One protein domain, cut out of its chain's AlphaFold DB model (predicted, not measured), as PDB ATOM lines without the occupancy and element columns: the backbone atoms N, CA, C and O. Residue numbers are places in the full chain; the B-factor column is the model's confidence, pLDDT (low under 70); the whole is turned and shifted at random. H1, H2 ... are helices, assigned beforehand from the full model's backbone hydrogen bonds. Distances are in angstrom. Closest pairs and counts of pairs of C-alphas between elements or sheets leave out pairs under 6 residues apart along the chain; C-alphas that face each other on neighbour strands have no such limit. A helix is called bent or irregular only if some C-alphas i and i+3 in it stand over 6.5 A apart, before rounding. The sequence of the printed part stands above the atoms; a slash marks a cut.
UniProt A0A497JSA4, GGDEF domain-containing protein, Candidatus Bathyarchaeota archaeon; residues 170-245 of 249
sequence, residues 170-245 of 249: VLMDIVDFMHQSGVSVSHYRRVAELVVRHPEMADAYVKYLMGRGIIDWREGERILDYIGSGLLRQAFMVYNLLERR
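This is residues 170 to 245 of the 249 residues of the protein "GGDEF domain-containing protein" of Candidatus Bathyarchaeota archaeon (UniProt A0A497JSA4). Five short helices stand in a ring, its last side, between H1 and H4, only loosely closed. H2, H3 and H4 run to and fro as two successive helical hairpins that share H3, their centres making a triangle, and H1 and H5, a steeply tilted pair, make the other side of the ring, with residues 232 to 236 of H5 joining it to H2. The printed part has 76 residues with five named helices, H1 to H5 in chain order, and no named strand: the class is all helix. It is compact, with a radius of gyration of the C-alphas of 11.2 A, and its rounded outline spans 31 by 25 by 20 A.

Start with the longest helix, H5, residues 232 to 245: find C-alpha 232 at (36.403, 42.195, -1.586) and follow it 20.3 A to C-alpha 245 at (52.538, 30.714, 2.706). H5 is neither bent nor irregular, but only just: C-alphas 242 and 245 are 6.1 A apart. Go back to C-alpha 170 at (31.351, 38.369, 5.430), where H1, residues 170 to 180, begins its 15.3 A. H2, residues 185 to 197, and H3, residues 199 to 211, each measure 18.9 A; H4, residues 217 to 228, measures 16.7 A.

From H5, look first to H1: they touch, closest at the C-alphas of Leu 171 and Ala 235, 5.3 A apart, and run the same way at a steep tilt of 46 degrees. With residues 232 to 236 alone H5 touches H2, closest at the C-alphas of Ala 192 and Arg 233, 4.5 A apart; they run opposite ways at a shallow tilt of 33 degrees, only just short of steep. H2 and H3 form a hairpin, in which residues 191 to 195 of H2 and 201 to 206 of H3 touch; the closest C-alphas, of Leu 194 and Ala 202, are 5.1 A apart. H3 and H4 form the next hairpin, opposite ways at a shallow tilt of 4 degrees, with the C-alphas of Met 210 and Trp 217 closest at 5.8 A. The packing is mostly aligned: 3 of these 4 touching pairs are at a shallow tilt. H1 and H4 are close but not clearly touching, with the C-alphas of Ile 174 and Tyr 226 closest at 7.0 A. H3 is apart from H1 and H5. In H1 and H4 every O i to N i+4 pair is within hydrogen-bond range; in H2 and H3 8 of 9 are, in H5 9 of 10.

The two C-alphas farthest apart are those of Glu 200 and Arg 245, 32.0 A. The printed part has no cut, and its four links between helices are tight. In the B-factor column you will find a mean pLDDT of the printed part of 90.9, with residues 243 to 245 under 70.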
ATOM      1  N   VAL A 170      31.421  38.288   6.897       95.75
ATOM      2  CA  VAL A 170      31.351  38.369   5.430       95.75
ATOM      3  C   VAL A 170      32.750  38.446   4.818       95.75
ATOM      4  O   VAL A 170      33.012  37.800   3.809       95.75
ATOM      5  N   LEU A 171      33.668  39.207   5.420       95.19
ATOM      6  CA  LEU A 171      35.052  39.275   4.959       95.19
ATOM      7  C   LEU A 171      35.725  37.898   4.997       95.19
ATOM      8  O   LEU A 171      36.360  37.519   4.015       95.19
ATOM      9  N   MET A 172      35.571  37.152   6.093       94.50
ATOM     10  CA  MET A 172      36.144  35.808   6.228       94.50
ATOM     11  C   MET A 172      35.489  34.807   5.268       94.50
ATOM     12  O   MET A 172      36.204  34.039   4.635       94.50
ATOM     13  N   ASP A 173      34.177  34.901   5.038       95.25
ATOM     14  CA  ASP A 173      33.479  34.081   4.038       95.25
ATOM     15  C   ASP A 173      34.041  34.310   2.619       95.25
ATOM     16  O   ASP A 173      34.139  33.376   1.822       95.25
ATOM     17  N   ILE A 174      34.433  35.550   2.291       95.81
ATOM     18  CA  ILE A 174      35.096  35.871   1.017       95.81
ATOM     19  C   ILE A 174      36.482  35.223   0.950       95.81
ATOM     20  O   ILE A 174      36.847  34.679  -0.092       95.81
ATOM     21  N   VAL A 175      37.261  35.288   2.035       93.69
ATOM     22  CA  VAL A 175      38.597  34.672   2.113       93.69
ATOM     23  C   VAL A 175      38.498  33.156   1.923       93.69
ATOM     24  O   VAL A 175      39.213  32.598   1.089       93.69
ATOM     25  N   ASP A 176      37.565  32.504   2.615       93.50
ATOM     26  CA  ASP A 176      37.316  31.065   2.489       93.50
ATOM     27  C   ASP A 176      36.873  30.688   1.076       93.50
ATOM     28  O   ASP A 176      37.347  29.700   0.509       93.50
ATOM     29  N   PHE A 177      36.006  31.502   0.465       95.00
ATOM     30  CA  PHE A 177      35.622  31.316  -0.929       95.00
ATOM     31  C   PHE A 177      36.827  31.409  -1.872       95.00
ATOM     32  O   PHE A 177      36.967  30.549  -2.737       95.00
ATOM     33  N   MET A 178      37.717  32.393  -1.698       94.56
ATOM     34  CA  MET A 178      38.925  32.521  -2.524       94.56
ATOM     35  C   MET A 178      39.834  31.289  -2.407       94.56
ATOM     36  O   MET A 178      40.367  30.845  -3.420       94.56
ATOM     37  N   HIS A 179      39.971  30.702  -1.211       90.88
ATOM     38  CA  HIS A 179      40.749  29.472  -1.007       90.88
ATOM     39  C   HIS A 179      40.112  28.224  -1.636       90.88
ATOM     40  O   HIS A 179      40.832  27.315  -2.044       90.88
ATOM     41  N   GLN A 180      38.780  28.144  -1.678       91.38
ATOM     42  CA  GLN A 180      38.057  26.953  -2.150       91.38
ATOM     43  C   GLN A 180      37.698  27.004  -3.639       91.38
ATOM     44  O   GLN A 180      37.416  25.964  -4.236       91.38
ATOM     45  N   SER A 181      37.661  28.199  -4.224       91.94
ATOM     46  CA  SER A 181      37.334  28.395  -5.636       91.94
ATOM     47  C   SER A 181      38.416  27.848  -6.572       91.94
ATOM     48  O   SER A 181      39.596  27.791  -6.222       91.94
ATOM     49  N   GLY A 182      38.033  27.537  -7.811       89.00
ATOM     50  CA  GLY A 182      38.973  27.250  -8.898       89.00
ATOM     51  C   GLY A 182      39.555  28.507  -9.557       89.00
ATOM     52  O   GLY A 182      40.294  28.407 -10.541       89.00
ATOM     53  N   VAL A 183      39.219  29.701  -9.061       91.94
ATOM     54  CA  VAL A 183      39.569  30.976  -9.690       91.94
ATOM     55  C   VAL A 183      41.028  31.334  -9.402       91.94
ATOM     56  O   VAL A 183      41.472  31.402  -8.261       91.94
ATOM     57  N   SER A 184      41.788  31.646 -10.455       92.00
ATOM     58  CA  SER A 184      43.182  32.079 -10.307       92.00
ATOM     59  C   SER A 184      43.317  33.352  -9.458       92.00
ATOM     60  O   SER A 184      42.633  34.354  -9.689       92.00
ATOM     61  N   VAL A 185      44.324  33.373  -8.578       91.50
ATOM     62  CA  VAL A 185      44.741  34.534  -7.765       91.50
ATOM     63  C   VAL A 185      44.918  35.808  -8.598       91.50
ATOM     64  O   VAL A 185      44.638  36.911  -8.126       91.50
ATOM     65  N   SER A 186      45.376  35.688  -9.850       92.38
ATOM     66  CA  SER A 186      45.541  36.838 -10.749       92.38
ATOM     67  C   SER A 186      44.216  37.544 -11.056       92.38
ATOM     68  O   SER A 186      44.197  38.773 -11.162       92.38
ATOM     69  N   HIS A 187      43.109  36.801 -11.144       95.06
ATOM     70  CA  HIS A 187      41.779  37.363 -11.350       95.06
ATOM     71  C   HIS A 187      41.279  38.063 -10.090       95.06
ATOM     72  O   HIS A 187      40.842  39.207 -10.187       95.06
ATOM     73  N   TYR A 188      41.441  37.456  -8.910       94.25
ATOM     74  CA  TYR A 188      41.107  38.119  -7.647       94.25
ATOM     75  C   TYR A 188      41.889  39.414  -7.439       94.25
ATOM     76  O   TYR A 188      41.298  40.441  -7.108       94.25
ATOM     77  N   ARG A 189      43.196  39.400  -7.732       92.12
ATOM     78  CA  ARG A 189      44.034  40.605  -7.703       92.12
ATOM     79  C   ARG A 189      43.480  41.687  -8.619       92.12
ATOM     80  O   ARG A 189      43.334  42.833  -8.203       92.12
ATOM     81  N   ARG A 190      43.141  41.319  -9.857       94.31
ATOM     82  CA  ARG A 190      42.620  42.265 -10.842       94.31
ATOM     83  C   ARG A 190      41.277  42.853 -10.417       94.31
ATOM     84  O   ARG A 190      41.088  44.059 -10.543       94.31
ATOM     85  N   VAL A 191      40.368  42.034  -9.891       94.31
ATOM     86  CA  VAL A 191      39.079  42.501  -9.355       94.31
ATOM     87  C   VAL A 191      39.313  43.451  -8.178       94.31
ATOM     88  O   VAL A 191      38.781  44.557  -8.185       94.31
ATOM     89  N   ALA A 192      40.166  43.086  -7.218       91.44
ATOM     90  CA  ALA A 192      40.480  43.923  -6.058       91.44
ATOM     91  C   ALA A 192      41.069  45.294  -6.445       91.44
ATOM     92  O   ALA A 192      40.747  46.301  -5.815       91.44
ATOM     93  N   GLU A 193      41.897  45.359  -7.493       90.25
ATOM     94  CA  GLU A 193      42.403  46.620  -8.054       90.25
ATOM     95  C   GLU A 193      41.298  47.458  -8.713       90.25
ATOM     96  O   GLU A 193      41.251  48.680  -8.539       90.25
ATOM     97  N   LEU A 194      40.407  46.811  -9.475       93.19
ATOM     98  CA  LEU A 194      39.325  47.479 -10.199       93.19
ATOM     99  C   LEU A 194      38.267  48.049  -9.256       93.19
ATOM    100  O   LEU A 194      37.867  49.191  -9.453       93.19
ATOM    101  N   VAL A 195      37.885  47.327  -8.197       91.06
ATOM    102  CA  VAL A 195      36.884  47.778  -7.206       91.06
ATOM    103  C   VAL A 195      37.248  49.135  -6.589       91.06
ATOM    104  O   VAL A 195      36.375  49.903  -6.208       91.06
ATOM    105  N   VAL A 196      38.537  49.464  -6.519       82.81
ATOM    106  CA  VAL A 196      39.028  50.721  -5.936       82.81
ATOM    107  C   VAL A 196      38.976  51.871  -6.927       82.81
ATOM    108  O   VAL A 196      38.644  52.992  -6.558       82.81
ATOM    109  N   ARG A 197      39.389  51.610  -8.170       83.44
ATOM    110  CA  ARG A 197      39.602  52.659  -9.175       83.44
ATOM    111  C   ARG A 197      38.362  52.891 -10.029       83.44
ATOM    112  O   ARG A 197      38.035  54.032 -10.331       83.44
ATOM    113  N   HIS A 198      37.697  51.807 -10.419       87.75
ATOM    114  CA  HIS A 198      36.580  51.783 -11.355       87.75
ATOM    115  C   HIS A 198      35.612  50.637 -10.989       87.75
ATOM    116  O   HIS A 198      35.648  49.590 -11.642       87.75
ATOM    117  N   PRO A 199      34.748  50.807  -9.967       80.50
ATOM    118  CA  PRO A 199      33.834  49.759  -9.501       80.50
ATOM    119  C   PRO A 199      33.004  49.129 -10.627       80.50
ATOM    120  O   PRO A 199      32.928  47.912 -10.730       80.50
ATOM    121  N   GLU A 200      32.492  49.944 -11.554       85.62
ATOM    122  CA  GLU A 200      31.706  49.475 -12.707       85.62
ATOM    123  C   GLU A 200      32.492  48.531 -13.636       85.62
ATOM    124  O   GLU A 200      31.929  47.622 -14.250       85.62
ATOM    125  N   MET A 201      33.816  48.709 -13.728       91.12
ATOM    126  CA  MET A 201      34.675  47.828 -14.520       91.12
ATOM    127  C   MET A 201      34.972  46.504 -13.814       91.12
ATOM    128  O   MET A 201      35.294  45.532 -14.497       91.12
ATOM    129  N   ALA A 202      34.880  46.442 -12.482       93.06
ATOM    130  CA  ALA A 202      35.065  45.195 -11.744       93.06
ATOM    131  C   ALA A 202      33.958  44.196 -12.110       93.06
ATOM    132  O   ALA A 202      34.255  43.077 -12.530       93.06
ATOM    133  N   ASP A 203      32.700  44.638 -12.077       93.69
ATOM    134  CA  ASP A 203      31.538  43.851 -12.496       93.69
ATOM    135  C   ASP A 203      31.653  43.383 -13.948       93.69
ATOM    136  O   ASP A 203      31.431  42.211 -14.261       93.69
ATOM    137  N   ALA A 204      32.013  44.301 -14.850       95.75
ATOM    138  CA  ALA A 204      32.184  43.990 -16.265       95.75
ATOM    139  C   ALA A 204      33.289  42.949 -16.489       95.75
ATOM    140  O   ALA A 204      33.137  42.055 -17.323       95.75
ATOM    141  N   TYR A 205      34.381  43.029 -15.725       96.69
ATOM    142  CA  TYR A 205      35.474  42.069 -15.800       96.69
ATOM    143  C   TYR A 205      35.043  40.671 -15.346       96.69
ATOM    144  O   TYR A 205      35.322  39.700 -16.044       96.69
ATOM    145  N   VAL A 206      34.309  40.556 -14.238       96.44
ATOM    146  CA  VAL A 206      33.793  39.260 -13.763       96.44
ATOM    147  C   VAL A 206      32.819  38.661 -14.778       96.44
ATOM    148  O   VAL A 206      32.990  37.514 -15.186       96.44
ATOM    149  N   LYS A 207      31.873  39.460 -15.291       96.62
ATOM    150  CA  LYS A 207      30.941  39.034 -16.352       96.62
ATOM    151  C   LYS A 207      31.671  38.591 -17.623       96.62
ATOM    152  O   LYS A 207      31.262  37.625 -18.264       96.62
ATOM    153  N   TYR A 208      32.771  39.256 -17.975       97.12
ATOM    154  CA  TYR A 208      33.636  38.842 -19.078       97.12
ATOM    155  C   TYR A 208      34.280  37.470 -18.824       97.12
ATOM    156  O   TYR A 208      34.249  36.621 -19.715       97.12
ATOM    157  N   LEU A 209      34.819  37.217 -17.624       96.75
ATOM    158  CA  LEU A 209      35.403  35.913 -17.276       96.75
ATOM    159  C   LEU A 209      34.365  34.786 -17.370       96.75
ATOM    160  O   LEU A 209      34.664  33.736 -17.945       96.75
ATOM    161  N   MET A 210      33.145  35.035 -16.882       96.75
ATOM    162  CA  MET A 210      32.015  34.102 -16.987       96.75
ATOM    163  C   MET A 210      31.666  33.820 -18.455       96.75
ATOM    164  O   MET A 210      31.592  32.668 -18.873       96.75
ATOM    165  N   GLY A 211      31.521  34.866 -19.278       96.38
ATOM    166  CA  GLY A 211      31.186  34.732 -20.701       96.38
ATOM    167  C   GLY A 211      32.260  34.027 -21.540       96.38
ATOM    168  O   GLY A 211      31.964  33.504 -22.614       96.38
ATOM    169  N   ARG A 212      33.509  33.994 -21.062       95.56
ATOM    170  CA  ARG A 212      34.624  33.260 -21.681       95.56
ATOM    171  C   ARG A 212      34.797  31.839 -21.141       95.56
ATOM    172  O   ARG A 212      35.672  31.137 -21.640       95.56
ATOM    173  N   GLY A 213      34.001  31.431 -20.149       93.06
ATOM    174  CA  GLY A 213      34.129  30.135 -19.481       93.06
ATOM    175  C   GLY A 213      35.434  29.978 -18.695       93.06
ATOM    176  O   GLY A 213      35.894  28.857 -18.514       93.06
ATOM    177  N   ILE A 214      36.060  31.090 -18.285       94.06
ATOM    178  CA  ILE A 214      37.293  31.074 -17.476       94.06
ATOM    179  C   ILE A 214      36.964  30.770 -16.013       94.06
ATOM    180  O   ILE A 214      37.722  30.078 -15.344       94.06
ATOM    181  N   ILE A 215      35.837  31.298 -15.537       95.69
ATOM    182  CA  ILE A 215      35.247  30.976 -14.237       95.69
ATOM    183  C   ILE A 215      33.837  30.455 -14.473       95.69
ATOM    184  O   ILE A 215      33.193  30.845 -15.457       95.69
ATOM    185  N   ASP A 216      33.356  29.587 -13.590       94.81
ATOM    186  CA  ASP A 216      31.987  29.106 -13.707       94.81
ATOM    187  C   ASP A 216      30.968  30.187 -13.299       94.81
ATOM    188  O   ASP A 216      31.293  31.214 -12.693       94.81
ATOM    189  N   TRP A 217      29.706  29.982 -13.683       94.06
ATOM    190  CA  TRP A 217      28.645  30.957 -13.434       94.06
ATOM    191  C   TRP A 217      28.378  31.173 -11.937       94.06
ATOM    192  O   TRP A 217      28.138  32.297 -11.509       94.06
ATOM    193  N   ARG A 218      28.457  30.113 -11.127       94.38
ATOM    194  CA  ARG A 218      28.179  30.163  -9.687       94.38
ATOM    195  C   ARG A 218      29.286  30.901  -8.938       94.38
ATOM    196  O   ARG A 218      28.998  31.685  -8.034       94.38
ATOM    197  N   GLU A 219      30.540  30.663  -9.305       94.69
ATOM    198  CA  GLU A 219      31.696  31.409  -8.806       94.69
ATOM    199  C   GLU A 219      31.600  32.882  -9.203       94.69
ATOM    200  O   GLU A 219      31.774  33.761  -8.358       94.69
ATOM    201  N   GLY A 220      31.268  33.161 -10.466       95.62
ATOM    202  CA  GLY A 220      31.100  34.519 -10.971       95.62
ATOM    203  C   GLY A 220      30.008  35.308 -10.244       95.62
ATOM    204  O   GLY A 220      30.262  36.436  -9.824       95.62
ATOM    205  N   GLU A 221      28.828  34.716 -10.032       96.19
ATOM    206  CA  GLU A 221      27.740  35.346  -9.264       96.19
ATOM    207  C   GLU A 221      28.174  35.680  -7.835       96.19
ATOM    208  O   GLU A 221      27.989  36.811  -7.388       96.19
ATOM    209  N   ARG A 222      28.849  34.748  -7.149       96.19
ATOM    210  CA  ARG A 222      29.382  35.012  -5.805       96.19
ATOM    211  C   ARG A 222      30.374  36.167  -5.788       96.19
ATOM    212  O   ARG A 222      30.316  37.003  -4.892       96.19
ATOM    213  N   ILE A 223      31.275  36.245  -6.768       95.25
ATOM    214  CA  ILE A 223      32.232  37.356  -6.848       95.25
ATOM    215  C   ILE A 223      31.498  38.689  -7.030       95.25
ATOM    216  O   ILE A 223      31.878  39.664  -6.387       95.25
ATOM    217  N   LEU A 224      30.449  38.742  -7.856       95.44
ATOM    218  CA  LEU A 224      29.633  39.951  -8.029       95.44
ATOM    219  C   LEU A 224      28.949  40.368  -6.717       95.44
ATOM    220  O   LEU A 224      29.024  41.539  -6.341       95.44
ATOM    221  N   ASP A 225      28.377  39.420  -5.971       95.00
ATOM    222  CA  ASP A 225      27.799  39.690  -4.647       95.00
ATOM    223  C   ASP A 225      28.857  40.241  -3.673       95.00
ATOM    224  O   ASP A 225      28.629  41.219  -2.951       95.00
ATOM    225  N   TYR A 226      30.061  39.666  -3.689       94.31
ATOM    226  CA  TYR A 226      31.171  40.119  -2.855       94.31
ATOM    227  C   TYR A 226      31.722  41.487  -3.261       94.31
ATOM    228  O   TYR A 226      32.141  42.244  -2.382       94.31
ATOM    229  N   ILE A 227      31.685  41.855  -4.545       93.06
ATOM    230  CA  ILE A 227      31.956  43.233  -4.982       93.06
ATOM    231  C   ILE A 227      30.927  44.175  -4.348       93.06
ATOM    232  O   ILE A 227      31.316  45.174  -3.738       93.06
ATOM    233  N   GLY A 228      29.640  43.815  -4.404       90.44
ATOM    234  CA  GLY A 228      28.547  44.590  -3.809       90.44
ATOM    235  C   GLY A 228      28.684  44.805  -2.297       90.44
ATOM    236  O   GLY A 228      28.269  45.845  -1.788       90.44
ATOM    237  N   SER A 229      29.327  43.877  -1.578       91.25
ATOM    238  CA  SER A 229      29.604  44.029  -0.139       91.25
ATOM    239  C   SER A 229      30.585  45.167   0.196       91.25
ATOM    240  O   SER A 229      30.620  45.640   1.331       91.25
ATOM    241  N   GLY A 230      31.420  45.588  -0.762       90.25
ATOM    242  CA  GLY A 230      32.511  46.543  -0.543       90.25
ATOM    243  C   GLY A 230      33.722  45.981   0.218       90.25
ATOM    244  O   GLY A 230      34.678  46.719   0.460       90.25
ATOM    245  N   LEU A 231      33.724  44.690   0.574       92.44
ATOM    246  CA  LEU A 231      34.775  44.057   1.384       92.44
ATOM    247  C   LEU A 231      35.805  43.273   0.558       92.44
ATOM    248  O   LEU A 231      36.855  42.912   1.087       92.44
ATOM    249  N   LEU A 232      35.565  43.057  -0.742       92.19
ATOM    250  CA  LEU A 232      36.403  42.195  -1.586       92.19
ATOM    251  C   LEU A 232      37.883  42.591  -1.580       92.19
ATOM    252  O   LEU A 232      38.748  41.725  -1.472       92.19
ATOM    253  N   ARG A 233      38.202  43.891  -1.654       90.38
ATOM    254  CA  ARG A 233      39.603  44.349  -1.614       90.38
ATOM    255  C   ARG A 233      40.277  43.965  -0.294       90.38
ATOM    256  O   ARG A 233      41.408  43.488  -0.307       90.38
ATOM    257  N   GLN A 234      39.603  44.198   0.831       89.44
ATOM    258  CA  GLN A 234      40.145  43.891   2.156       89.44
ATOM    259  C   GLN A 234      40.294  42.379   2.341       89.44
ATOM    260  O   GLN A 234      41.353  41.928   2.766       89.44
ATOM    261  N   ALA A 235      39.289  41.602   1.928       92.00
ATOM    262  CA  ALA A 235      39.355  40.145   1.912       92.00
ATOM    263  C   ALA A 235      40.528  39.642   1.059       92.00
ATOM    264  O   ALA A 235      41.307  38.818   1.519       92.00
ATOM    265  N   PHE A 236      40.742  40.204  -0.137       91.19
ATOM    266  CA  PHE A 236      41.883  39.842  -0.980       91.19
ATOM    267  C   PHE A 236      43.235  40.149  -0.317       91.19
ATOM    268  O   PHE A 236      44.185  39.388  -0.482       91.19
ATOM    269  N   MET A 237      43.348  41.245   0.446       86.75
ATOM    270  CA  MET A 237      44.570  41.540   1.206       86.75
ATOM    271  C   MET A 237      44.841  40.480   2.279       86.75
ATOM    272  O   MET A 237      45.988  40.055   2.417       86.75
ATOM    273  N   VAL A 238      43.800  40.046   2.997       87.75
ATOM    274  CA  VAL A 238      43.887  38.961   3.987       87.75
ATOM    275  C   VAL A 238      44.245  37.644   3.301       87.75
ATOM    276  O   VAL A 238      45.249  37.035   3.652       87.75
ATOM    277  N   TYR A 239      43.516  37.262   2.255       88.00
ATOM    278  CA  TYR A 239      43.784  36.070   1.448       88.00
ATOM    279  C   TYR A 239      45.231  36.030   0.936       88.00
ATOM    280  O   TYR A 239      45.954  35.072   1.176       88.00
ATOM    281  N   ASN A 240      45.712  37.104   0.301       84.00
ATOM    282  CA  ASN A 240      47.070  37.160  -0.245       84.00
ATOM    283  C   ASN A 240      48.155  37.110   0.847       84.00
ATOM    284  O   ASN A 240      49.270  36.663   0.582       84.00
ATOM    285  N   LEU A 241      47.859  37.578   2.060       77.56
ATOM    286  CA  LEU A 241      48.751  37.423   3.207       77.56
ATOM    287  C   LEU A 241      48.827  35.965   3.663       77.56
ATOM    288  O   LEU A 241      49.926  35.455   3.866       77.56
ATOM    289  N   LEU A 242      47.675  35.302   3.770       73.94
ATOM    290  CA  LEU A 242      47.573  33.899   4.166       73.94
ATOM    291  C   LEU A 242      48.126  32.940   3.091       73.94
ATOM    292  O   LEU A 242      48.640  31.884   3.436       73.94
ATOM    293  N   GLU A 243      48.075  33.313   1.806       68.75
ATOM    294  CA  GLU A 243      48.563  32.532   0.647       68.75
ATOM    295  C   GLU A 243      50.061  32.677   0.359       68.75
ATOM    296  O   GLU A 243      50.684  31.749  -0.163       68.75
ATOM    297  N   ARG A 244      50.703  33.798   0.732       57.12
ATOM    298  CA  ARG A 244      52.177  33.943   0.624       57.12
ATOM    299  C   ARG A 244      52.957  32.851   1.383       57.12
ATOM    300  O   ARG A 244      54.160  32.723   1.189       57.12
ATOM    301  N   ARG A 245      52.237  32.038   2.155       53.31
ATOM    302  CA  ARG A 245      52.538  30.714   2.706       53.31
ATOM    303  C   ARG A 245      53.139  29.677   1.745       53.31
ATOM    304  O   ARG A 245      53.817  28.790   2.241       53.31
TER     305      ARG A 245